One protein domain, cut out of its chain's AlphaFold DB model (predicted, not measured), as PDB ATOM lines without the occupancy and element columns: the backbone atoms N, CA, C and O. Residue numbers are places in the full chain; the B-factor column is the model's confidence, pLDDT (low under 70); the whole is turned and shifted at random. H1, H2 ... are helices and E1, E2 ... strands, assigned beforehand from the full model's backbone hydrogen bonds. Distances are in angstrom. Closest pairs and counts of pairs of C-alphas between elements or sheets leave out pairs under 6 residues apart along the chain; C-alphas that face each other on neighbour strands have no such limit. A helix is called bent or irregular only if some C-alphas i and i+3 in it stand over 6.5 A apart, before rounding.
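Overview. This is residues 4 to 173 of the 182 residues of an uncharacterized protein of Devosia epidermidihirudinis (UniProt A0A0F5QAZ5). A strongly twisted sheet of four strands curls round the helix H5, H2 packs on the same face, and H6 packs across H5; from this compact body residues 4 to 27 of the very long helix H1 stick out as an arm, while its residues 36 to 50 pack on H2, H5 and H6. The printed part has 170 residues, with seven named helices and four named strands in the order H1 H2 E1 E2 H3 E3 E4 H4 H5 H6 H7; the mixed sheet has the order E1 E2 E4 E3, and the class is mixed, helices and strands. It is only just loose, close to compact, with a radius of gyration of the C-alphas of 19.0 A; the spans are 71 by 35 by 30 A, the arm making the length.

Arrangement. Edge strand E1, residues 71 to 74, and E2, residues 79 to 87, form an antiparallel hairpin, with N 72 and O 81 within hydrogen-bond range at 3.0 A. E2 is parallel to E4, residues 109 to 114, with N 84 and O 110 at 2.9 A. E4 and edge strand E3, residues 99 to 106, form an antiparallel hairpin, with N 102 and O 111 at 2.8 A; E3 bends by 61 degrees at residue 103. The sheet curls round H5, residues 124 to 140; the closest C-alphas of E3 and H5, Val 101 and Glu 134, are 6.4 A apart. H2, residues 60 to 69, is on the same face as H5, making two layers, helices on one face of a sheet; it lies over E1 at a height over the sheet of 7.8 A. H6, residues 144 to 159, touches H5 at a steep tilt of 53 degrees, opposite ways, closest at the C-alphas of His 133 and Ala 147, 5.0 A. H1, residues 4 to 50, touches H6 with residues 43 to 50 alone, about perpendicular at 76 degrees, closest at the C-alphas of Ala 47 and Ala 158, 4.3 A. H1 and H2 form a helical hairpin, closest at the C-alphas of Gln 41 and Leu 67, 6.5 A. H7, residues 166 to 171, is close to but not clearly touching H6; H4, residues 116 to 119, stands likewise to H1, and H3, residues 92 to 95, only grazes the sheet. Every O i to N i+4 pair is within hydrogen-bond range in H2, H6 and H7, against 41 of 43 in H1 and 11 of 13 in H5; H3 and H4 are too short for such a pair.

Along the chain. H1 begins at C-alpha 4, (204.047, 252.575, 155.398), and is 70.7 A long; it is irregular, with C-alphas 46 and 49 7.0 A apart. E2 is 25.7 A long, H5 24.6 A and H6 22.5 A. H7 ends at C-alpha 171, (165.325, 206.529, 156.657).

Size, cuts and confidence. The C-alphas of Ala 4 and Gly 52, the two farthest apart, are 71.9 A apart. The printed part has no cut and no long link. Mean pLDDT of the printed part is 92.5; residues 4 to 5, 7, 18 and 21 to 22 are under 70.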
ATOM      1  N   ALA A   4     205.190 252.530 154.487       65.81
ATOM      2  CA  ALA A   4     204.047 252.575 155.398       65.81
ATOM      3  C   ALA A   4     202.737 253.029 154.719       65.81
ATOM      4  O   ALA A   4     201.674 252.479 155.011       65.81
ATOM      5  N   ARG A   5     202.792 253.982 153.773       69.44
ATOM      6  CA  ARG A   5     201.620 254.420 152.988       69.44
ATOM      7  C   ARG A   5     201.157 253.335 152.015       69.44
ATOM      8  O   ARG A   5     199.958 253.107 151.896       69.44
ATOM      9  N   MET A   6     202.093 252.622 151.386       74.50
ATOM     10  CA  MET A   6     201.775 251.532 150.456       74.50
ATOM     11  C   MET A   6     201.101 250.343 151.158       74.50
ATOM     12  O   MET A   6     200.099 249.831 150.667       74.50
ATOM     13  N   LYS A   7     201.572 249.964 152.357       67.25
ATOM     14  CA  LYS A   7     200.935 248.921 153.184       67.25
ATOM     15  C   LYS A   7     199.510 249.293 153.617       67.25
ATOM     16  O   LYS A   7     198.627 248.444 153.580       67.25
ATOM     17  N   ARG A   8     199.268 250.559 153.983       76.25
ATOM     18  CA  ARG A   8     197.926 251.050 154.354       76.25
ATOM     19  C   ARG A   8     196.959 251.063 153.167       76.25
ATOM     20  O   ARG A   8     195.815 250.655 153.326       76.25
ATOM     21  N   LEU A   9     197.424 251.471 151.984       73.81
ATOM     22  CA  LEU A   9     196.629 251.441 150.751       73.81
ATOM     23  C   LEU A   9     196.276 250.007 150.327       73.81
ATOM     24  O   LEU A   9     195.124 249.741 150.000       73.81
ATOM     25  N   LEU A  10     197.228 249.071 150.405       73.88
ATOM     26  CA  LEU A  10     196.986 247.651 150.116       73.88
ATOM     27  C   LEU A  10     196.006 247.009 151.109       73.88
ATOM     28  O   LEU A  10     195.127 246.252 150.697       73.88
ATOM     29  N   ALA A  11     196.112 247.332 152.401       73.00
ATOM     30  CA  ALA A  11     195.184 246.845 153.422       73.00
ATOM     31  C   ALA A  11     193.762 247.403 153.231       73.00
ATOM     32  O   ALA A  11     192.796 246.647 153.294       73.00
ATOM     33  N   ALA A  12     193.630 248.700 152.933       75.94
ATOM     34  CA  ALA A  12     192.342 249.329 152.642       75.94
ATOM     35  C   ALA A  12     191.693 248.750 151.373       75.94
ATOM     36  O   ALA A  12     190.498 248.465 151.367       75.94
ATOM     37  N   LEU A  13     192.488 248.504 150.325       81.69
ATOM     38  CA  LEU A  13     192.016 247.876 149.091       81.69
ATOM     39  C   LEU A  13     191.568 246.425 149.331       81.69
ATOM     40  O   LEU A  13     190.513 246.020 148.852       81.69
ATOM     41  N   SER A  14     192.323 245.662 150.125       74.50
ATOM     42  CA  SER A  14     191.978 244.278 150.479       74.50
ATOM     43  C   SER A  14     190.685 244.200 151.295       74.50
ATOM     44  O   SER A  14     189.836 243.351 151.029       74.50
ATOM     45  N   LEU A  15     190.495 245.120 152.247       76.75
ATOM     46  CA  LEU A  15     189.271 245.215 153.043       76.75
ATOM     47  C   LEU A  15     188.059 245.605 152.183       76.75
ATOM     48  O   LEU A  15     186.998 244.997 152.307       76.75
ATOM     49  N   ALA A  16     188.219 246.567 151.269       74.06
ATOM     50  CA  ALA A  16     187.159 246.967 150.344       74.06
ATOM     51  C   ALA A  16     186.739 245.814 149.416       74.06
ATOM     52  O   ALA A  16     185.547 245.570 149.227       74.06
ATOM     53  N   VAL A  17     187.703 245.051 148.887       73.69
ATOM     54  CA  VAL A  17     187.427 243.860 148.069       73.69
ATOM     55  C   VAL A  17     186.721 242.774 148.888       73.69
ATOM     56  O   VAL A  17     185.743 242.197 148.413       73.69
ATOM     57  N   ALA A  18     187.146 242.528 150.131       67.75
ATOM     58  CA  ALA A  18     186.507 241.548 151.010       67.75
ATOM     59  C   ALA A  18     185.043 241.903 151.334       67.75
ATOM     60  O   ALA A  18     184.176 241.023 151.301       67.75
ATOM     61  N   LEU A  19     184.735 243.185 151.580       70.62
ATOM     62  CA  LEU A  19     183.353 243.645 151.775       70.62
ATOM     63  C   LEU A  19     182.491 243.435 150.519       70.62
ATOM     64  O   LEU A  19     181.369 242.934 150.620       70.62
ATOM     65  N   LEU A  20     183.012 243.770 149.334       70.00
ATOM     66  CA  LEU A  20     182.282 243.624 148.067       70.00
ATOM     67  C   LEU A  20     181.976 242.158 147.730       70.00
ATOM     68  O   LEU A  20     180.897 241.853 147.218       70.00
ATOM     69  N   LEU A  21     182.902 241.240 148.020       69.50
ATOM     70  CA  LEU A  21     182.706 239.806 147.790       69.50
ATOM     71  C   LEU A  21     181.700 239.198 148.776       69.50
ATOM     72  O   LEU A  21     180.853 238.398 148.373       69.50
ATOM     73  N   SER A  22     181.741 239.625 150.039       69.19
ATOM     74  CA  SER A  22     180.825 239.143 151.083       69.19
ATOM     75  C   SER A  22     179.376 239.567 150.815       69.19
ATOM     76  O   SER A  22     178.456 238.765 150.969       69.19
ATOM     77  N   GLY A  23     179.165 240.798 150.332       72.62
ATOM     78  CA  GLY A  23     177.834 241.283 149.950       72.62
ATOM     79  C   GLY A  23     177.203 240.484 148.804       72.62
ATOM     80  O   GLY A  23     176.015 240.164 148.856       72.62
ATOM     81  N   LYS A  24     177.996 240.092 147.796       76.94
ATOM     82  CA  LYS A  24     177.509 239.280 146.665       76.94
ATOM     83  C   LYS A  24     177.080 237.879 147.094       76.94
ATOM     84  O   LYS A  24     176.046 237.401 146.635       76.94
ATOM     85  N   ALA A  25     177.850 237.239 147.973       79.44
ATOM     86  CA  ALA A  25     177.531 235.901 148.463       79.44
ATOM     87  C   ALA A  25     176.212 235.884 149.255       79.44
ATOM     88  O   ALA A  25     175.353 235.047 148.987       79.44
ATOM     89  N   MET A  26     176.012 236.852 150.158       83.00
ATOM     90  CA  MET A  26     174.755 236.972 150.910       83.00
ATOM     91  C   MET A  26     173.561 237.277 149.998       83.00
ATOM     92  O   MET A  26     172.511 236.657 150.137       83.00
ATOM     93  N   ALA A  27     173.725 238.177 149.022       87.19
ATOM     94  CA  ALA A  27     172.667 238.486 148.059       87.19
ATOM     95  C   ALA A  27     172.273 237.261 147.216       87.19
ATOM     96  O   ALA A  27     171.091 237.030 146.970       87.19
ATOM     97  N   GLN A  28     173.247 236.443 146.809       88.75
ATOM     98  CA  GLN A  28     172.984 235.210 146.073       88.75
ATOM     99  C   GLN A  28     172.231 234.178 146.924       88.75
ATOM    100  O   GLN A  28     171.282 233.569 146.434       88.75
ATOM    101  N   GLN A  29     172.621 233.989 148.186       91.12
ATOM    102  CA  GLN A  29     171.917 233.086 149.103       91.12
ATOM    103  C   GLN A  29     170.470 233.538 149.327       91.12
ATOM    104  O   GLN A  29     169.551 232.728 149.205       91.12
ATOM    105  N   GLN A  30     170.253 234.835 149.557       91.56
ATOM    106  CA  GLN A  30     168.908 235.387 149.695       91.56
ATOM    107  C   GLN A  30     168.078 235.171 148.423       91.56
ATOM    108  O   GLN A  30     166.942 234.715 148.508       91.56
ATOM    109  N   ALA A  31     168.654 235.399 147.240       93.00
ATOM    110  CA  ALA A  31     167.964 235.162 145.975       93.00
ATOM    111  C   ALA A  31     167.568 233.686 145.784       93.00
ATOM    112  O   ALA A  31     166.468 233.406 145.309       93.00
ATOM    113  N   MET A  32     168.427 232.739 146.182       95.25
ATOM    114  CA  MET A  32     168.115 231.303 146.127       95.25
ATOM    115  C   MET A  32     166.987 230.915 147.089       95.25
ATOM    116  O   MET A  32     166.160 230.068 146.746       95.25
ATOM    117  N   LEU A  33     166.947 231.526 148.274       95.12
ATOM    118  CA  LEU A  33     165.868 231.333 149.237       95.12
ATOM    119  C   LEU A  33     164.550 231.909 148.727       95.12
ATOM    120  O   LEU A  33     163.530 231.222 148.749       95.12
ATOM    121  N   ASP A  34     164.572 233.148 148.244       95.00
ATOM    122  CA  ASP A  34     163.381 233.806 147.719       95.00
ATOM    123  C   ASP A  34     162.815 233.031 146.524       95.00
ATOM    124  O   ASP A  34     161.602 232.896 146.391       95.00
ATOM    125  N   GLU A  35     163.686 232.475 145.678       96.50
ATOM    126  CA  GLU A  35     163.269 231.620 144.569       96.50
ATOM    127  C   GLU A  35     162.653 230.305 145.046       96.50
ATOM    128  O   GLU A  35     161.640 229.880 144.500       96.50
ATOM    129  N   ALA A  36     163.206 229.681 146.090       97.44
ATOM    130  CA  ALA A  36     162.638 228.461 146.658       97.44
ATOM    131  C   ALA A  36     161.240 228.703 147.255       97.44
ATOM    132  O   ALA A  36     160.333 227.907 147.020       97.44
ATOM    133  N   PHE A  37     161.039 229.821 147.963       97.44
ATOM    134  CA  PHE A  37     159.714 230.213 148.452       97.44
ATOM    135  C   PHE A  37     158.743 230.507 147.307       97.44
ATOM    136  O   PHE A  37     157.625 230.004 147.333       97.44
ATOM    137  N   ARG A  38     159.160 231.264 146.281       97.31
ATOM    138  CA  ARG A  38     158.316 231.535 145.104       97.31
ATOM    139  C   ARG A  38     157.920 230.256 144.371       97.31
ATOM    140  O   ARG A  38     156.766 230.117 143.974       97.31
ATOM    141  N   ALA A  39     158.858 229.328 144.194       98.06
ATOM    142  CA  ALA A  39     158.586 228.034 143.579       98.06
ATOM    143  C   ALA A  39     157.565 227.242 144.407       98.06
ATOM    144  O   ALA A  39     156.541 226.831 143.866       98.06
ATOM    145  N   ALA A  40     157.782 227.125 145.721       98.44
ATOM    146  CA  ALA A  40     156.879 226.413 146.622       98.44
ATOM    147  C   ALA A  40     155.470 227.031 146.641       98.44
ATOM    148  O   ALA A  40     154.485 226.303 146.536       98.44
ATOM    149  N   GLN A  41     155.365 228.363 146.695       97.94
ATOM    150  CA  GLN A  41     154.093 229.093 146.606       97.94
ATOM    151  C   GLN A  41     153.364 228.781 145.298       97.94
ATOM    152  O   GLN A  41     152.219 228.341 145.320       97.94
ATOM    153  N   LYS A  42     154.047 228.910 144.156       98.00
ATOM    154  CA  LYS A  42     153.459 228.647 142.837       98.00
ATOM    155  C   LYS A  42     153.023 227.190 142.664       98.00
ATOM    156  O   LYS A  42     152.063 226.910 141.942       98.00
ATOM    157  N   THR A  43     153.754 226.249 143.251       98.62
ATOM    158  CA  THR A  43     153.381 224.830 143.249       98.62
ATOM    159  C   THR A  43     152.157 224.603 144.128       98.62
ATOM    160  O   THR A  43     151.198 223.985 143.674       98.62
ATOM    161  N   PHE A  44     152.129 225.167 145.337       98.25
ATOM    162  CA  PHE A  44     150.970 225.090 146.224       98.25
ATOM    163  C   PHE A  44     149.707 225.690 145.590       98.25
ATOM    164  O   PHE A  44     148.675 225.026 145.550       98.25
ATOM    165  N   GLU A  45     149.796 226.883 145.000       97.88
ATOM    166  CA  GLU A  45     148.684 227.540 144.295       97.88
ATOM    167  C   GLU A  45     148.110 226.671 143.169       97.88
ATOM    168  O   GLU A  45     146.896 226.609 142.983       97.88
ATOM    169  N   ARG A  46     148.968 225.959 142.427       98.31
ATOM    170  CA  ARG A  46     148.526 225.025 141.379       98.31
ATOM    171  C   ARG A  46     147.895 223.753 141.931       98.31
ATOM    172  O   ARG A  46     147.015 223.197 141.283       98.31
ATOM    173  N   ALA A  47     148.344 223.285 143.091       98.06
ATOM    174  CA  ALA A  47     147.761 222.127 143.759       98.06
ATOM    175  C   ALA A  47     146.402 222.449 144.404       98.06
ATOM    176  O   ALA A  47     145.550 221.562 144.483       98.06
ATOM    177  N   LEU A  48     146.198 223.700 144.836       96.19
ATOM    178  CA  LEU A  48     145.080 224.139 145.673       96.19
ATOM    179  C   LEU A  48     143.686 223.723 145.166       96.19
ATOM    180  O   LEU A  48     142.921 223.208 145.977       96.19
ATOM    181  N   PRO A  49     143.338 223.830 143.865       95.69
ATOM    182  CA  PRO A  49     142.006 223.437 143.390       95.69
ATOM    183  C   PRO A  49     141.663 221.954 143.610       95.69
ATOM    184  O   PRO A  49     140.493 221.585 143.592       95.69
ATOM    185  N   GLY A  50     142.674 221.093 143.781       90.75
ATOM    186  CA  GLY A  50     142.511 219.663 144.055       90.75
ATOM    187  C   GLY A  50     142.686 219.282 145.525       90.75
ATOM    188  O   GLY A  50     142.749 218.089 145.831       90.75
ATOM    189  N   MET A  51     142.820 220.265 146.415       94.50
ATOM    190  CA  MET A  51     143.044 220.071 147.844       94.50
ATOM    191  C   MET A  51     141.729 220.282 148.605       94.50
ATOM    192  O   MET A  51     140.986 221.216 148.326       94.50
ATOM    193  N   GLY A  52     141.428 219.400 149.561       94.69
ATOM    194  CA  GLY A  52     140.365 219.649 150.546       94.69
ATOM    195  C   GLY A  52     140.823 220.604 151.657       94.69
ATOM    196  O   GLY A  52     141.998 220.948 151.716       94.69
ATOM    197  N   GLU A  53     139.926 220.951 152.584       95.81
ATOM    198  CA  GLU A  53     140.215 221.838 153.733       95.81
ATOM    199  C   GLU A  53     141.339 221.305 154.640       95.81
ATOM    200  O   GLU A  53     142.102 222.056 155.240       95.81
ATOM    201  N   THR A  54     141.465 219.980 154.733       96.75
ATOM    202  CA  THR A  54     142.517 219.305 155.499       96.75
ATOM    203  C   THR A  54     143.160 218.204 154.663       96.75
ATOM    204  O   THR A  54     142.463 217.437 153.995       96.75
ATOM    205  N   GLN A  55     144.487 218.068 154.739       97.12
ATOM    206  CA  GLN A  55     145.231 216.925 154.193       97.12
ATOM    207  C   GLN A  55     146.183 216.361 155.234       97.12
ATOM    208  O   GLN A  55     146.967 217.093 155.826       97.12
ATOM    209  N   PHE A  56     146.123 215.051 155.477       95.81
ATOM    210  CA  PHE A  56     146.992 214.379 156.452       95.81
ATOM    211  C   PHE A  56     146.971 215.017 157.862       95.81
ATOM    212  O   PHE A  56     147.950 214.942 158.605       95.81
ATOM    213  N   GLY A  57     145.849 215.640 158.245       94.44
ATOM    214  CA  GLY A  57     145.707 216.374 159.509       94.44
ATOM    215  C   GLY A  57     146.374 217.756 159.524       94.44
ATOM    216  O   GLY A  57     146.629 218.284 160.603       94.44
ATOM    217  N   VAL A  58     146.694 218.307 158.353       97.19
ATOM    218  CA  VAL A  58     147.189 219.672 158.147       97.19
ATOM    219  C   VAL A  58     146.058 220.513 157.578       97.19
ATOM    220  O   VAL A  58     145.484 220.143 156.554       97.19
ATOM    221  N   ASP A  59     145.755 221.622 158.242       96.25
ATOM    222  CA  ASP A  59     144.845 222.646 157.736       96.25
ATOM    223  C   ASP A  59     145.502 223.363 156.544       96.25
ATOM    224  O   ASP A  59     146.637 223.847 156.637       96.25
ATOM    225  N   ILE A  60     144.823 223.344 155.396       97.00
ATOM    226  CA  ILE A  60     145.385 223.831 154.133       97.00
ATOM    227  C   ILE A  60     145.419 225.357 154.067       97.00
ATOM    228  O   ILE A  60     146.338 225.909 153.454       97.00
ATOM    229  N   ASP A  61     144.508 226.038 154.758       94.00
ATOM    230  CA  ASP A  61     144.507 227.495 154.843       94.00
ATOM    231  C   ASP A  61     145.636 227.977 155.761       94.00
ATOM    232  O   ASP A  61     146.392 228.877 155.385       94.00
ATOM    233  N   ASP A  62     145.843 227.338 156.919       94.19
ATOM    234  CA  ASP A  62     146.991 227.614 157.795       94.19
ATOM    235  C   ASP A  62     148.315 227.381 157.049       94.19
ATOM    236  O   ASP A  62     149.229 228.208 157.134       94.19
ATOM    237  N   TYR A  63     148.418 226.286 156.283       96.81
ATOM    238  CA  TYR A  63     149.593 225.985 155.459       96.81
ATOM    239  C   TYR A  63     149.847 227.063 154.399       96.81
ATOM    240  O   TYR A  63     150.965 227.580 154.296       96.81
ATOM    241  N   GLY A  64     148.814 227.448 153.642       95.56
ATOM    242  CA  GLY A  64     148.907 228.509 152.640       95.56
ATOM    243  C   GLY A  64     149.313 229.848 153.255       95.56
ATOM    244  O   GLY A  64     150.227 230.512 152.761       95.56
ATOM    245  N   ASN A  65     148.712 230.215 154.387       93.38
ATOM    246  CA  ASN A  65     149.033 231.442 155.114       93.38
ATOM    247  C   ASN A  65     150.476 231.448 155.638       93.38
ATOM    248  O   ASN A  65     151.165 232.465 155.525       93.38
ATOM    249  N   ALA A  66     150.963 230.326 156.174       94.00
ATOM    250  CA  ALA A  66     152.351 230.198 156.612       94.00
ATOM    251  C   ALA A  66     153.335 230.380 155.447       94.00
ATOM    252  O   ALA A  66     154.323 231.110 155.580       94.00
ATOM    253  N   LEU A  67     153.030 229.772 154.297       93.56
ATOM    254  CA  LEU A  67     153.854 229.832 153.095       93.56
ATOM    255  C   LEU A  67     153.862 231.233 152.446       93.56
ATOM    256  O   LEU A  67     154.891 231.646 151.907       93.56
ATOM    257  N   LEU A  68     152.750 231.977 152.509       88.19
ATOM    258  CA  LEU A  68     152.583 233.290 151.863       88.19
ATOM    259  C   LEU A  68     152.967 234.477 152.756       88.19
ATOM    260  O   LEU A  68     153.691 235.374 152.324       88.19
ATOM    261  N   ALA A  69     152.478 234.512 153.996       81.19
ATOM    262  CA  ALA A  69     152.495 235.724 154.814       81.19
ATOM    263  C   ALA A  69     153.683 235.801 155.780       81.19
ATOM    264  O   ALA A  69     153.947 236.866 156.341       81.19
ATOM    265  N   LYS A  70     154.373 234.677 156.042       84.06
ATOM    266  CA  LYS A  70     155.389 234.514 157.109       84.06
ATOM    267  C   LYS A  70     154.899 234.890 158.518       84.06
ATOM    268  O   LYS A  70     155.636 234.719 159.482       84.06
ATOM    269  N   ARG A  71     153.670 235.378 158.674       90.94
ATOM    270  CA  ARG A  71     152.967 235.599 159.930       90.94
ATOM    271  C   ARG A  71     151.520 235.177 159.736       90.94
ATOM    272  O   ARG A  71     150.842 235.716 158.870       90.94
ATOM    273  N   PHE A  72     151.060 234.238 160.545       93.19
ATOM    274  CA  PHE A  72     149.744 233.623 160.395       93.19
ATOM    275  C   PHE A  72     149.187 233.223 161.761       93.19
ATOM    276  O   PHE A  72     149.929 233.123 162.740       93.19
ATOM    277  N   THR A  73     147.876 233.024 161.845       93.69
ATOM    278  CA  THR A  73     147.252 232.408 163.019       93.69
ATOM    279  C   THR A  73     147.348 230.901 162.849       93.69
ATOM    280  O   THR A  73     146.943 230.397 161.816       93.69
ATOM    281  N   SER A  74     147.911 230.197 163.827       93.38
ATOM    282  CA  SER A  74     148.040 228.743 163.790       93.38
ATOM    283  C   SER A  74     147.008 228.088 164.693       93.38
ATOM    284  O   SER A  74     146.986 228.333 165.906       93.38
ATOM    285  N   SER A  75     146.230 227.181 164.114       92.00
ATOM    286  CA  SER A  75     145.300 226.321 164.843       92.00
ATOM    287  C   SER A  75     146.040 225.315 165.732       92.00
ATOM    288  O   SER A  75     145.646 225.080 166.876       92.00
ATOM    289  N   HIS A  76     147.168 224.775 165.257       95.12
ATOM    290  CA  HIS A  76     148.001 223.832 166.011       95.12
ATOM    291  C   HIS A  76     148.679 224.480 167.228       95.12
ATOM    292  O   HIS A  76     148.630 223.933 168.331       95.12
ATOM    293  N   TRP A  77     149.275 225.665 167.052       94.94
ATOM    294  CA  TRP A  77     149.988 226.375 168.123       94.94
ATOM    295  C   TRP A  77     149.099 227.313 168.953       94.94
ATOM    296  O   TRP A  77     149.581 227.910 169.914       94.94
ATOM    297  N   LYS A  78     147.805 227.422 168.616       93.62
ATOM    298  CA  LYS A  78     146.785 228.224 169.319       93.62
ATOM    299  C   LYS A  78     147.152 229.707 169.448       93.62
ATOM    300  O   LYS A  78     147.014 230.302 170.518       93.62
ATOM    301  N   GLY A  79     147.621 230.319 168.362       93.12
ATOM    302  CA  GLY A  79     147.985 231.733 168.366       93.12
ATOM    303  C   GLY A  79     148.718 232.188 167.114       93.12
ATOM    304  O   GLY A  79     148.899 231.429 166.164       93.12
ATOM    305  N   ALA A  80     149.144 233.450 167.114       95.44
ATOM    306  CA  ALA A  80     149.928 234.002 166.019       95.44
ATOM    307  C   ALA A  80     151.344 233.409 166.008       95.44
ATOM    308  O   ALA A  80     152.044 233.423 167.022       95.44
ATOM    309  N   VAL A  81     151.778 232.955 164.838       96.75
ATOM    310  CA  VAL A  81     153.125 232.457 164.571       96.75
ATOM    311  C   VAL A  81     153.788 233.356 163.541       96.75
ATOM    312  O   VAL A  81     153.172 233.743 162.553       96.75
ATOM    313  N   THR A  82     155.051 233.700 163.772       96.25
ATOM    314  CA  THR A  82     155.924 234.383 162.815       96.25
ATOM    315  C   THR A  82     157.060 233.447 162.422       96.25
ATOM    316  O   THR A  82     157.781 232.948 163.283       96.25
ATOM    317  N   LEU A  83     157.244 233.236 161.126       96.00
ATOM    318  CA  LEU A  83     158.371 232.528 160.548       96.00
ATOM    319  C   LEU A  83     159.552 233.489 160.381       96.00
ATOM    320  O   LEU A  83     159.450 234.510 159.699       96.00
ATOM    321  N   LYS A  84     160.693 233.143 160.972       96.00
ATOM    322  CA  LYS A  84     161.980 233.803 160.717       96.00
ATOM    323  C   LYS A  84     162.931 232.844 160.026       96.00
ATOM    324  O   LYS A  84     162.839 231.638 160.218       96.00
ATOM    325  N   THR A  85     163.856 233.386 159.246       95.31
ATOM    326  CA  THR A  85     164.898 232.608 158.574       95.31
ATOM    327  C   THR A  85     166.254 232.934 159.172       95.31
ATOM    328  O   THR A  85     166.576 234.104 159.369       95.31
ATOM    329  N   GLU A  86     167.056 231.910 159.426       95.44
ATOM    330  CA  GLU A  86     168.429 232.042 159.909       95.44
ATOM    331  C   GLU A  86     169.365 231.159 159.087       95.44
ATOM    332  O   GLU A  86     168.979 230.088 158.625       95.44
ATOM    333  N   MET A  87     170.613 231.593 158.932       94.38
ATOM    334  CA  MET A  87     171.658 230.784 158.310       94.38
ATOM    335  C   MET A  87     172.312 229.908 159.378       94.38
ATOM    336  O   MET A  87     172.823 230.420 160.374       94.38
ATOM    337  N   GLY A  88     172.288 228.593 159.178       92.25
ATOM    338  CA  GLY A  88     172.987 227.634 160.025       92.25
ATOM    339  C   GLY A  88     174.456 227.485 159.633       92.25
ATOM    340  O   GLY A  88     174.830 227.667 158.471       92.25
ATOM    341  N   ASP A  89     175.300 227.121 160.598       87.44
ATOM    342  CA  ASP A  89     176.655 226.655 160.310       87.44
ATOM    343  C   ASP A  89     176.631 225.169 159.913       87.44
ATOM    344  O   ASP A  89     175.633 224.490 160.093       87.44
ATOM    345  N   GLY A  90     177.701 224.622 159.330       88.25
ATOM    346  CA  GLY A  90     177.735 223.213 158.892       88.25
ATOM    347  C   GLY A  90     177.772 222.174 160.027       88.25
ATOM    348  O   GLY A  90     178.230 221.056 159.801       88.25
ATOM    349  N   LYS A  91     177.382 222.536 161.255       90.88
ATOM    350  CA  LYS A  91     177.483 221.702 162.460       90.88
ATOM    351  C   LYS A  91     176.097 221.307 162.974       90.88
ATOM    352  O   LYS A  91     175.069 221.795 162.509       90.88
ATOM    353  N   GLY A  92     176.059 220.389 163.944       92.94
ATOM    354  CA  GLY A  92     174.808 219.918 164.548       92.94
ATOM    355  C   GLY A  92     173.840 219.374 163.494       92.94
ATOM    356  O   GLY A  92     174.252 218.624 162.609       92.94
ATOM    357  N   SER A  93     172.571 219.782 163.546       92.25
ATOM    358  CA  SER A  93     171.546 219.392 162.565       92.25
ATOM    359  C   SER A  93     171.938 219.717 161.117       92.25
ATOM    360  O   SER A  93     171.676 218.926 160.214       92.25
ATOM    361  N   CYS A  94     172.661 220.813 160.881       95.56
ATOM    362  CA  CYS A  94     173.103 221.203 159.542       95.56
ATOM    363  C   CYS A  94     174.234 220.349 158.959       95.56
ATOM    364  O   CYS A  94     174.589 220.518 157.793       95.56
ATOM    365  N   SER A  95     174.779 219.402 159.728       93.12
ATOM    366  CA  SER A  95     175.635 218.349 159.167       93.12
ATOM    367  C   SER A  95     174.840 217.287 158.393       93.12
ATOM    368  O   SER A  95     175.429 216.517 157.636       93.12
ATOM    369  N   ARG A  96     173.511 217.242 158.572       89.25
ATOM    370  CA  ARG A  96     172.631 216.187 158.045       89.25
ATOM    371  C   ARG A  96     171.496 216.699 157.166       89.25
ATOM    372  O   ARG A  96     171.033 215.947 156.318       89.25
ATOM    373  N   PHE A  97     171.042 217.929 157.384       91.75
ATOM    374  CA  PHE A  97     169.860 218.469 156.719       91.75
ATOM    375  C   PHE A  97     170.188 219.691 155.863       91.75
ATOM    376  O   PHE A  97     171.125 220.436 156.153       91.75
ATOM    377  N   ALA A  98     169.380 219.913 154.825       95.25
ATOM    378  CA  ALA A  98     169.422 221.133 154.026       95.25
ATOM    379  C   ALA A  98     168.748 222.303 154.755       95.25
ATOM    380  O   ALA A  98     169.247 223.423 154.720       95.25
ATOM    381  N   ALA A  99     167.662 222.048 155.473       97.81
ATOM    382  CA  ALA A  99     167.044 222.998 156.381       97.81
ATOM    383  C   ALA A  99     166.388 222.239 157.539       97.81
ATOM    384  O   ALA A  99     166.317 221.015 157.503       97.81
ATOM    385  N   PHE A 100     165.977 222.964 158.572       97.75
ATOM    386  CA  PHE A 100     165.087 222.453 159.614       97.75
ATOM    387  C   PHE A 100     164.392 223.620 160.312       97.75
ATOM    388  O   PHE A 100     164.934 224.731 160.367       97.75
ATOM    389  N   VAL A 101     163.236 223.380 160.919       97.88
ATOM    390  CA  VAL A 101     162.582 224.362 161.792       97.88
ATOM    391  C   VAL A 101     162.835 224.102 163.272       97.88
ATOM    392  O   VAL A 101     162.873 222.969 163.748       97.88
ATOM    393  N   ARG A 102     162.978 225.179 164.043       97.50
ATOM    394  CA  ARG A 102     162.961 225.121 165.509       97.50
ATOM    395  C   ARG A 102     161.523 225.249 165.994       97.50
ATOM    396  O   ARG A 102     160.953 226.339 165.954       97.50
ATOM    397  N   ILE A 103     160.969 224.128 166.441       96.31
ATOM    398  CA  ILE A 103     159.631 224.004 167.024       96.31
ATOM    399  C   ILE A 103     159.717 223.347 168.418       96.31
ATOM    400  O   ILE A 103     160.663 222.595 168.666       96.31
ATOM    401  N   PRO A 104     158.762 223.599 169.335       96.50
ATOM    402  CA  PRO A 104     157.602 224.490 169.193       96.50
ATOM    403  C   PRO A 104     157.994 225.980 169.083       96.50
ATOM    404  O   PRO A 104     159.147 226.322 169.357       96.50
ATOM    405  N   PRO A 105     157.069 226.877 168.679       96.75
ATOM    406  CA  PRO A 105     157.352 228.304 168.574       96.75
ATOM    407  C   PRO A 105     157.841 228.889 169.906       96.75
ATOM    408  O   PRO A 105     157.194 228.723 170.941       96.75
ATOM    409  N   ASN A 106     158.941 229.640 169.880       96.81
ATOM    410  CA  ASN A 106     159.420 230.396 171.036       96.81
ATOM    411  C   ASN A 106     158.870 231.824 170.965       96.81
ATOM    412  O   ASN A 106     159.171 232.549 170.019       96.81
ATOM    413  N   GLN A 107     158.040 232.224 171.934       95.50
ATOM    414  CA  GLN A 107     157.368 233.535 171.939       95.50
ATOM    415  C   GLN A 107     156.635 233.840 170.613       95.50
ATOM    416  O   GLN A 107     156.695 234.950 170.086       95.50
ATOM    417  N   GLY A 108     155.964 232.830 170.045       95.81
ATOM    418  CA  GLY A 108     155.250 232.952 168.769       95.81
ATOM    419  C   GLY A 108     156.158 233.004 167.537       95.81
ATOM    420  O   GLY A 108     155.697 233.368 166.459       95.81
ATOM    421  N   VAL A 109     157.442 232.657 167.658       97.75
ATOM    422  CA  VAL A 109     158.386 232.610 166.536       97.75
ATOM    423  C   VAL A 109     158.813 231.174 166.255       97.75
ATOM    424  O   VAL A 109     159.308 230.488 167.147       97.75
ATOM    425  N   VAL A 110     158.673 230.750 165.000       97.94
ATOM    426  CA  VAL A 110     159.323 229.548 164.462       97.94
ATOM    427  C   VAL A 110     160.490 230.001 163.595       97.94
ATOM    428  O   VAL A 110     160.332 230.868 162.735       97.94
ATOM    429  N   THR A 111     161.668 229.426 163.817       97.88
ATOM    430  CA  THR A 111     162.850 229.732 163.004       97.88
ATOM    431  C   THR A 111     163.100 228.606 162.012       97.88
ATOM    432  O   THR A 111     163.397 227.493 162.435       97.88
ATOM    433  N   LEU A 112     163.047 228.913 160.717       97.75
ATOM    434  CA  LEU A 112     163.588 228.090 159.641       97.75
ATOM    435  C   LEU A 112     165.095 228.332 159.532       97.75
ATOM    436  O   LEU A 112     165.541 229.424 159.179       97.75
ATOM    437  N   VAL A 113     165.881 227.312 159.845       98.06
ATOM    438  CA  VAL A 113     167.338 227.331 159.731       98.06
ATOM    439  C   VAL A 113     167.730 226.755 158.378       98.06
ATOM    440  O   VAL A 113     167.375 225.623 158.064       98.06
ATOM    441  N   LEU A 114     168.479 227.521 157.588       97.50
ATOM    442  CA  LEU A 114     168.988 227.113 156.281       97.50
ATOM    443  C   LEU A 114     170.446 226.695 156.399       97.50
ATOM    444  O   LEU A 114     171.313 227.498 156.748       97.50
ATOM    445  N   CYS A 115     170.715 225.436 156.100       97.00
ATOM    446  CA  CYS A 115     172.040 224.851 156.200       97.00
ATOM    447  C   CYS A 115     172.814 225.016 154.885       97.00
ATOM    448  O   CYS A 115     172.212 225.223 153.828       97.00
ATOM    449  N   PRO A 116     174.154 224.875 154.891       94.94
ATOM    450  CA  PRO A 116     174.963 225.057 153.684       94.94
ATOM    451  C   PRO A 116     174.504 224.213 152.486       94.94
ATOM    452  O   PRO A 116     174.537 224.691 151.352       94.94
ATOM    453  N   GLN A 117     174.017 222.992 152.735       93.94
ATOM    454  CA  GLN A 117     173.527 222.084 151.694       93.94
ATOM    455  C   GLN A 117     172.322 222.644 150.920       93.94
ATOM    456  O   GLN A 117     172.195 222.344 149.733       93.94
ATOM    457  N   PHE A 118     171.495 223.504 151.532       96.56
ATOM    458  CA  PHE A 118     170.382 224.173 150.847       96.56
ATOM    459  C   PHE A 118     170.858 224.987 149.644       96.56
ATOM    460  O   PHE A 118     170.192 225.026 148.619       96.56
ATOM    461  N   PHE A 119     172.038 225.602 149.733       94.69
ATOM    462  CA  PHE A 119     172.574 226.494 148.702       94.69
ATOM    463  C   PHE A 119     173.409 225.764 147.640       94.69
ATOM    464  O   PHE A 119     174.112 226.399 146.849       94.69
ATOM    465  N   THR A 120     173.345 224.430 147.605       93.06
ATOM    466  CA  THR A 120     174.022 223.623 146.588       93.06
ATOM    467  C   THR A 120     173.472 223.955 145.199       93.06
ATOM    468  O   THR A 120     172.261 224.017 144.979       93.06
ATOM    469  N   LYS A 121     174.368 224.181 144.231       91.31
ATOM    470  CA  LYS A 121     173.982 224.477 142.843       91.31
ATOM    471  C   LYS A 121     173.218 223.297 142.229       91.31
ATOM    472  O   LYS A 121     173.616 222.153 142.415       91.31
ATOM    473  N   GLY A 122     172.170 223.592 141.459       91.50
ATOM    474  CA  GLY A 122     171.375 222.583 140.746       91.50
ATOM    475  C   GLY A 122     170.378 221.809 141.616       91.50
ATOM    476  O   GLY A 122     169.749 220.880 141.123       91.50
ATOM    477  N   ALA A 123     170.207 222.183 142.887       93.19
ATOM    478  CA  ALA A 123     169.291 221.527 143.824       93.19
ATOM    479  C   ALA A 123     167.892 222.176 143.856       93.19
ATOM    480  O   ALA A 123     167.244 222.212 144.895       93.19
ATOM    481  N   ASP A 124     167.430 222.745 142.745       94.56
ATOM    482  CA  ASP A 124     166.268 223.645 142.710       94.56
ATOM    483  C   ASP A 124     164.971 222.939 143.134       94.56
ATOM    484  O   ASP A 124     164.285 223.412 144.040       94.56
ATOM    485  N   ALA A 125     164.696 221.758 142.569       93.69
ATOM    486  CA  ALA A 125     163.542 220.936 142.945       93.69
ATOM    487  C   ALA A 125     163.611 220.454 144.406       93.69
ATOM    488  O   ALA A 125     162.600 220.410 145.102       93.69
ATOM    489  N   LEU A 126     164.818 220.143 144.899       94.88
ATOM    490  CA  LEU A 126     165.032 219.749 146.293       94.88
ATOM    491  C   LEU A 126     164.830 220.922 147.256       94.88
ATOM    492  O   LEU A 126     164.280 220.726 148.336       94.88
ATOM    493  N   ARG A 127     165.236 222.141 146.881       97.19
ATOM    494  CA  ARG A 127     164.981 223.356 147.668       97.19
ATOM    495  C   ARG A 127     163.489 223.643 147.766       97.19
ATOM    496  O   ARG A 127     163.011 223.924 148.859       97.19
ATOM    497  N   GLU A 128     162.766 223.549 146.653       98.31
ATOM    498  CA  GLU A 128     161.307 223.685 146.642       98.31
ATOM    499  C   GLU A 128     160.648 222.650 147.563       98.31
ATOM    500  O   GLU A 128     159.897 223.027 148.462       98.31
ATOM    501  N   LEU A 129     160.989 221.364 147.398       98.31
ATOM    502  CA  LEU A 129     160.498 220.288 148.259       98.31
ATOM    503  C   LEU A 129     160.813 220.565 149.737       98.31
ATOM    504  O   LEU A 129     159.951 220.377 150.588       98.31
ATOM    505  N   THR A 130     162.026 221.035 150.036       98.06
ATOM    506  CA  THR A 130     162.455 221.369 151.401       98.06
ATOM    507  C   THR A 130     161.572 222.467 151.990       98.06
ATOM    508  O   THR A 130     161.091 222.317 153.105       98.06
ATOM    509  N   ILE A 131     161.289 223.546 151.252       98.44
ATOM    510  CA  ILE A 131     160.375 224.592 151.736       98.44
ATOM    511  C   ILE A 131     158.970 224.027 151.962       98.44
ATOM    512  O   ILE A 131     158.386 224.275 153.016       98.44
ATOM    513  N   LEU A 132     158.443 223.238 151.019       98.62
ATOM    514  CA  LEU A 132     157.123 222.622 151.162       98.62
ATOM    515  C   LEU A 132     157.042 221.734 152.413       98.62
ATOM    516  O   LEU A 132     156.059 221.819 153.147       98.62
ATOM    517  N   HIS A 133     158.078 220.932 152.658       98.69
ATOM    518  CA  HIS A 133     158.216 220.032 153.800       98.69
ATOM    519  C   HIS A 133     158.308 220.793 155.128       98.69
ATOM    520  O   HIS A 133     157.486 220.585 156.021       98.69
ATOM    521  N   GLU A 134     159.249 221.733 155.245       98.50
ATOM    522  CA  GLU A 134     159.459 222.498 156.476       98.50
ATOM    523  C   GLU A 134     158.218 223.308 156.861       98.50
ATOM    524  O   GLU A 134     157.903 223.436 158.045       98.50
ATOM    525  N   MET A 135     157.456 223.814 155.884       98.25
ATOM    526  CA  MET A 135     156.216 224.535 156.184       98.25
ATOM    527  C   MET A 135     155.161 223.640 156.834       98.25
ATOM    528  O   MET A 135     154.383 224.129 157.651       98.25
ATOM    529  N   VAL A 136     155.165 222.326 156.579       98.38
ATOM    530  CA  VAL A 136     154.279 221.404 157.305       98.38
ATOM    531  C   VAL A 136     154.656 221.351 158.781       98.38
ATOM    532  O   VAL A 136     153.774 221.378 159.639       98.38
ATOM    533  N   HIS A 137     155.949 221.340 159.106       98.38
ATOM    534  CA  HIS A 137     156.397 221.395 160.495       98.38
ATOM    535  C   HIS A 137     156.023 222.710 161.177       98.38
ATOM    536  O   HIS A 137     155.592 222.694 162.334       98.38
ATOM    537  N   VAL A 138     156.111 223.831 160.449       97.56
ATOM    538  CA  VAL A 138     155.674 225.149 160.934       97.56
ATOM    539  C   VAL A 138     154.205 225.132 161.351       97.56
ATOM    540  O   VAL A 138     153.879 225.730 162.375       97.56
ATOM    541  N   VAL A 139     153.323 224.452 160.612       97.19
ATOM    542  CA  VAL A 139     151.871 224.508 160.872       97.19
ATOM    543  C   VAL A 139     151.309 223.327 161.652       97.19
ATOM    544  O   VAL A 139     150.268 223.476 162.280       97.19
ATOM    545  N   ALA A 140     151.968 222.166 161.639       97.06
ATOM    546  CA  ALA A 140     151.394 220.927 162.165       97.06
ATOM    547  C   ALA A 140     152.301 220.162 163.148       97.06
ATOM    548  O   ALA A 140     151.843 219.179 163.743       97.06
ATOM    549  N   GLY A 141     153.563 220.565 163.335       96.50
ATOM    550  CA  GLY A 141     154.499 219.932 164.276       96.50
ATOM    551  C   GLY A 141     155.403 218.840 163.660       96.50
ATOM    552  O   GLY A 141     155.455 218.696 162.441       96.50
ATOM    553  N   PRO A 142     156.108 218.034 164.478       96.94
ATOM    554  CA  PRO A 142     157.362 217.349 164.100       96.94
ATOM    555  C   PRO A 142     157.227 216.032 163.308       96.94
ATOM    556  O   PRO A 142     158.201 215.312 163.148       96.94
ATOM    557  N   ASP A 143     156.033 215.651 162.856       97.50
ATOM    558  CA  ASP A 143     155.830 214.376 162.146       97.50
ATOM    559  C   ASP A 143     156.431 214.429 160.722       97.50
ATOM    560  O   ASP A 143     155.820 214.984 159.805       97.50
ATOM    561  N   GLU A 144     157.637 213.872 160.558       96.88
ATOM    562  CA  GLU A 144     158.415 213.838 159.304       96.88
ATOM    563  C   GLU A 144     157.654 213.151 158.158       96.88
ATOM    564  O   GLU A 144     157.643 213.626 157.020       96.88
ATOM    565  N   CYS A 145     156.963 212.045 158.457       98.12
ATOM    566  CA  CYS A 145     156.220 211.282 157.456       98.12
ATOM    567  C   CYS A 145     155.019 212.074 156.936       98.12
ATOM    568  O   CYS A 145     154.757 212.076 155.733       98.12
ATOM    569  N   ARG A 146     154.312 212.792 157.818       98.31
ATOM    570  CA  ARG A 146     153.256 213.729 157.414       98.31
ATOM    571  C   ARG A 146     153.809 214.861 156.555       98.31
ATOM    572  O   ARG A 146     153.213 215.187 155.531       98.31
ATOM    573  N   ALA A 147     154.922 215.458 156.981       98.50
ATOM    574  CA  ALA A 147     155.543 216.575 156.281       98.50
ATOM    575  C   ALA A 147     155.952 216.187 154.860       98.50
ATOM    576  O   ALA A 147     155.604 216.874 153.899       98.50
ATOM    577  N   MET A 148     156.604 215.033 154.708       98.44
ATOM    578  CA  MET A 148     157.005 214.543 153.396       98.44
ATOM    579  C   MET A 148     155.819 214.084 152.538       98.44
ATOM    580  O   MET A 148     155.779 214.398 151.350       98.44
ATOM    581  N   ALA A 149     154.822 213.407 153.118       98.38
ATOM    582  CA  ALA A 149     153.635 212.977 152.377       98.38
ATOM    583  C   ALA A 149     152.853 214.161 151.795       98.38
ATOM    584  O   ALA A 149     152.468 214.132 150.625       98.38
ATOM    585  N   LEU A 150     152.649 215.223 152.583       98.56
ATOM    586  CA  LEU A 150     151.959 216.415 152.098       98.56
ATOM    587  C   LEU A 150     152.786 217.162 151.044       98.56
ATOM    588  O   LEU A 150     152.238 217.546 150.013       98.56
ATOM    589  N   ALA A 151     154.094 217.324 151.254       98.56
ATOM    590  CA  ALA A 151     154.960 217.987 150.281       98.56
ATOM    591  C   ALA A 151     154.971 217.250 148.925       98.56
ATOM    592  O   ALA A 151     154.808 217.879 147.877       98.56
ATOM    593  N   ALA A 152     155.071 215.914 148.943       98.38
ATOM    594  CA  ALA A 152     154.987 215.084 147.742       98.38
ATOM    595  C   ALA A 152     153.609 215.177 147.067       98.38
ATOM    596  O   ALA A 152     153.530 215.341 145.848       98.38
ATOM    597  N   LEU A 153     152.517 215.141 147.842       98.50
ATOM    598  CA  LEU A 153     151.158 215.301 147.317       98.50
ATOM    599  C   LEU A 153     150.967 216.657 146.626       98.50
ATOM    600  O   LEU A 153     150.391 216.702 145.539       98.50
ATOM    601  N   ILE A 154     151.464 217.747 147.217       98.62
ATOM    602  CA  ILE A 154     151.398 219.090 146.625       98.62
ATOM    603  C   ILE A 154     152.115 219.111 145.268       98.62
ATOM    604  O   ILE A 154     151.525 219.543 144.276       98.62
ATOM    605  N   GLN A 155     153.339 218.577 145.178       98.50
ATOM    606  CA  GLN A 155     154.059 218.494 143.900       98.50
ATOM    607  C   GLN A 155     153.305 217.640 142.867       98.50
ATOM    608  O   GLN A 155     153.117 218.073 141.721       98.50
ATOM    609  N   GLN A 156     152.801 216.472 143.286       98.25
ATOM    610  CA  GLN A 156     152.047 215.558 142.428       98.25
ATOM    611  C   GLN A 156     150.783 216.218 141.873       98.25
ATOM    612  O   GLN A 156     150.496 216.101 140.685       98.25
ATOM    613  N   ARG A 157     150.029 216.944 142.703       98.00
ATOM    614  CA  ARG A 157     148.815 217.651 142.274       98.00
ATOM    615  C   ARG A 157     149.122 218.815 141.339       98.00
ATOM    616  O   ARG A 157     148.388 219.025 140.380       98.00
ATOM    617  N   ALA A 158     150.206 219.539 141.590       98.12
ATOM    618  CA  ALA A 158     150.583 220.702 140.798       98.12
ATOM    619  C   ALA A 158     151.168 220.349 139.419       98.12
ATOM    620  O   ALA A 158     151.028 221.132 138.476       98.12
ATOM    621  N   THR A 159     151.871 219.216 139.305       96.75
ATOM    622  CA  THR A 159     152.700 218.909 138.121       96.75
ATOM    623  C   THR A 159     152.523 217.499 137.555       96.75
ATOM    624  O   THR A 159     153.071 217.192 136.497       96.75
ATOM    625  N   GLY A 160     151.780 216.628 138.241       97.06
ATOM    626  CA  GLY A 160     151.663 215.207 137.907       97.06
ATOM    627  C   GLY A 160     152.892 214.368 138.275       97.06
ATOM    628  O   GLY A 160     152.933 213.187 137.931       97.06
ATOM    629  N   LYS A 161     153.898 214.966 138.927       96.38
ATOM    630  CA  LYS A 161     155.119 214.310 139.414       96.38
ATOM    631  C   LYS A 161     155.510 214.881 140.776       96.38
ATOM    632  O   LYS A 161     155.168 216.016 141.091       96.38
ATOM    633  N   PHE A 162     156.302 214.144 141.544       97.06
ATOM    634  CA  PHE A 162     156.955 214.659 142.747       97.06
ATOM    635  C   PHE A 162     158.436 214.282 142.768       97.06
ATOM    636  O   PHE A 162     158.886 213.410 142.020       97.06
ATOM    637  N   THR A 163     159.210 214.989 143.586       96.31
ATOM    638  CA  THR A 163     160.644 214.729 143.740       96.31
ATOM    639  C   THR A 163     160.847 213.365 144.410       96.31
ATOM    640  O   THR A 163     160.272 213.155 145.477       96.31
ATOM    641  N   PRO A 164     161.652 212.444 143.847       95.06
ATOM    642  CA  PRO A 164     161.890 211.140 144.464       95.06
ATOM    643  C   PRO A 164     162.528 211.275 145.850       95.06
ATOM    644  O   PRO A 164     163.550 211.946 146.009       95.06
ATOM    645  N   VAL A 165     161.918 210.636 146.849       95.06
ATOM    646  CA  VAL A 165     162.304 210.741 148.268       95.06
ATOM    647  C   VAL A 165     162.378 209.385 148.962       95.06
ATOM    648  O   VAL A 165     162.416 209.342 150.185       95.06
ATOM    649  N   ASP A 166     162.437 208.278 148.218       94.88
ATOM    650  CA  ASP A 166     162.406 206.914 148.766       94.88
ATOM    651  C   ASP A 166     163.452 206.711 149.869       94.88
ATOM    652  O   ASP A 166     163.132 206.268 150.968       94.88
ATOM    653  N   GLY A 167     164.692 207.154 149.629       93.75
ATOM    654  CA  GLY A 167     165.766 207.056 150.620       93.75
ATOM    655  C   GLY A 167     165.478 207.828 151.911       93.75
ATOM    656  O   GLY A 167     165.749 207.324 152.999       93.75
ATOM    657  N   TYR A 168     164.896 209.029 151.811       93.19
ATOM    658  CA  TYR A 168     164.469 209.798 152.983       93.19
ATOM    659  C   TYR A 168     163.271 209.122 153.670       93.19
ATOM    660  O   TYR A 168     163.256 208.987 154.889       93.19
ATOM    661  N   TRP A 169     162.295 208.643 152.898       96.38
ATOM    662  CA  TRP A 169     161.081 207.996 153.394       96.38
ATOM    663  C   TRP A 169     161.386 206.735 154.213       96.38
ATOM    664  O   TRP A 169     160.866 206.572 155.321       96.38
ATOM    665  N   THR A 170     162.277 205.877 153.710       95.88
ATOM    666  CA  THR A 170     162.768 204.697 154.429       95.88
ATOM    667  C   THR A 170     163.581 205.103 155.660       95.88
ATOM    668  O   THR A 170     163.348 204.573 156.745       95.88
ATOM    669  N   ALA A 171     164.494 206.076 155.536       93.94
ATOM    670  CA  ALA A 171     165.325 206.529 156.657       93.94
ATOM    671  C   ALA A 171     164.511 207.148 157.809       93.94
ATOM    672  O   ALA A 171     164.900 207.015 158.970       93.94
ATOM    673  N   SER A 172     163.376 207.778 157.500       93.62
ATOM    674  CA  SER A 172     162.424 208.325 158.475       93.62
ATOM    675  C   SER A 172     161.439 207.280 159.024       93.62
ATOM    676  O   SER A 172     160.607 207.608 159.868       93.62
ATOM    677  N   GLY A 173     161.522 206.017 158.583       95.62
ATOM    678  CA  GLY A 173     160.686 204.919 159.079       95.62
ATOM    679  C   GLY A 173     159.228 204.969 158.610       95.62
ATOM    680  O   GLY A 173     158.339 204.473 159.302       95.62
TER     681      GLY A 173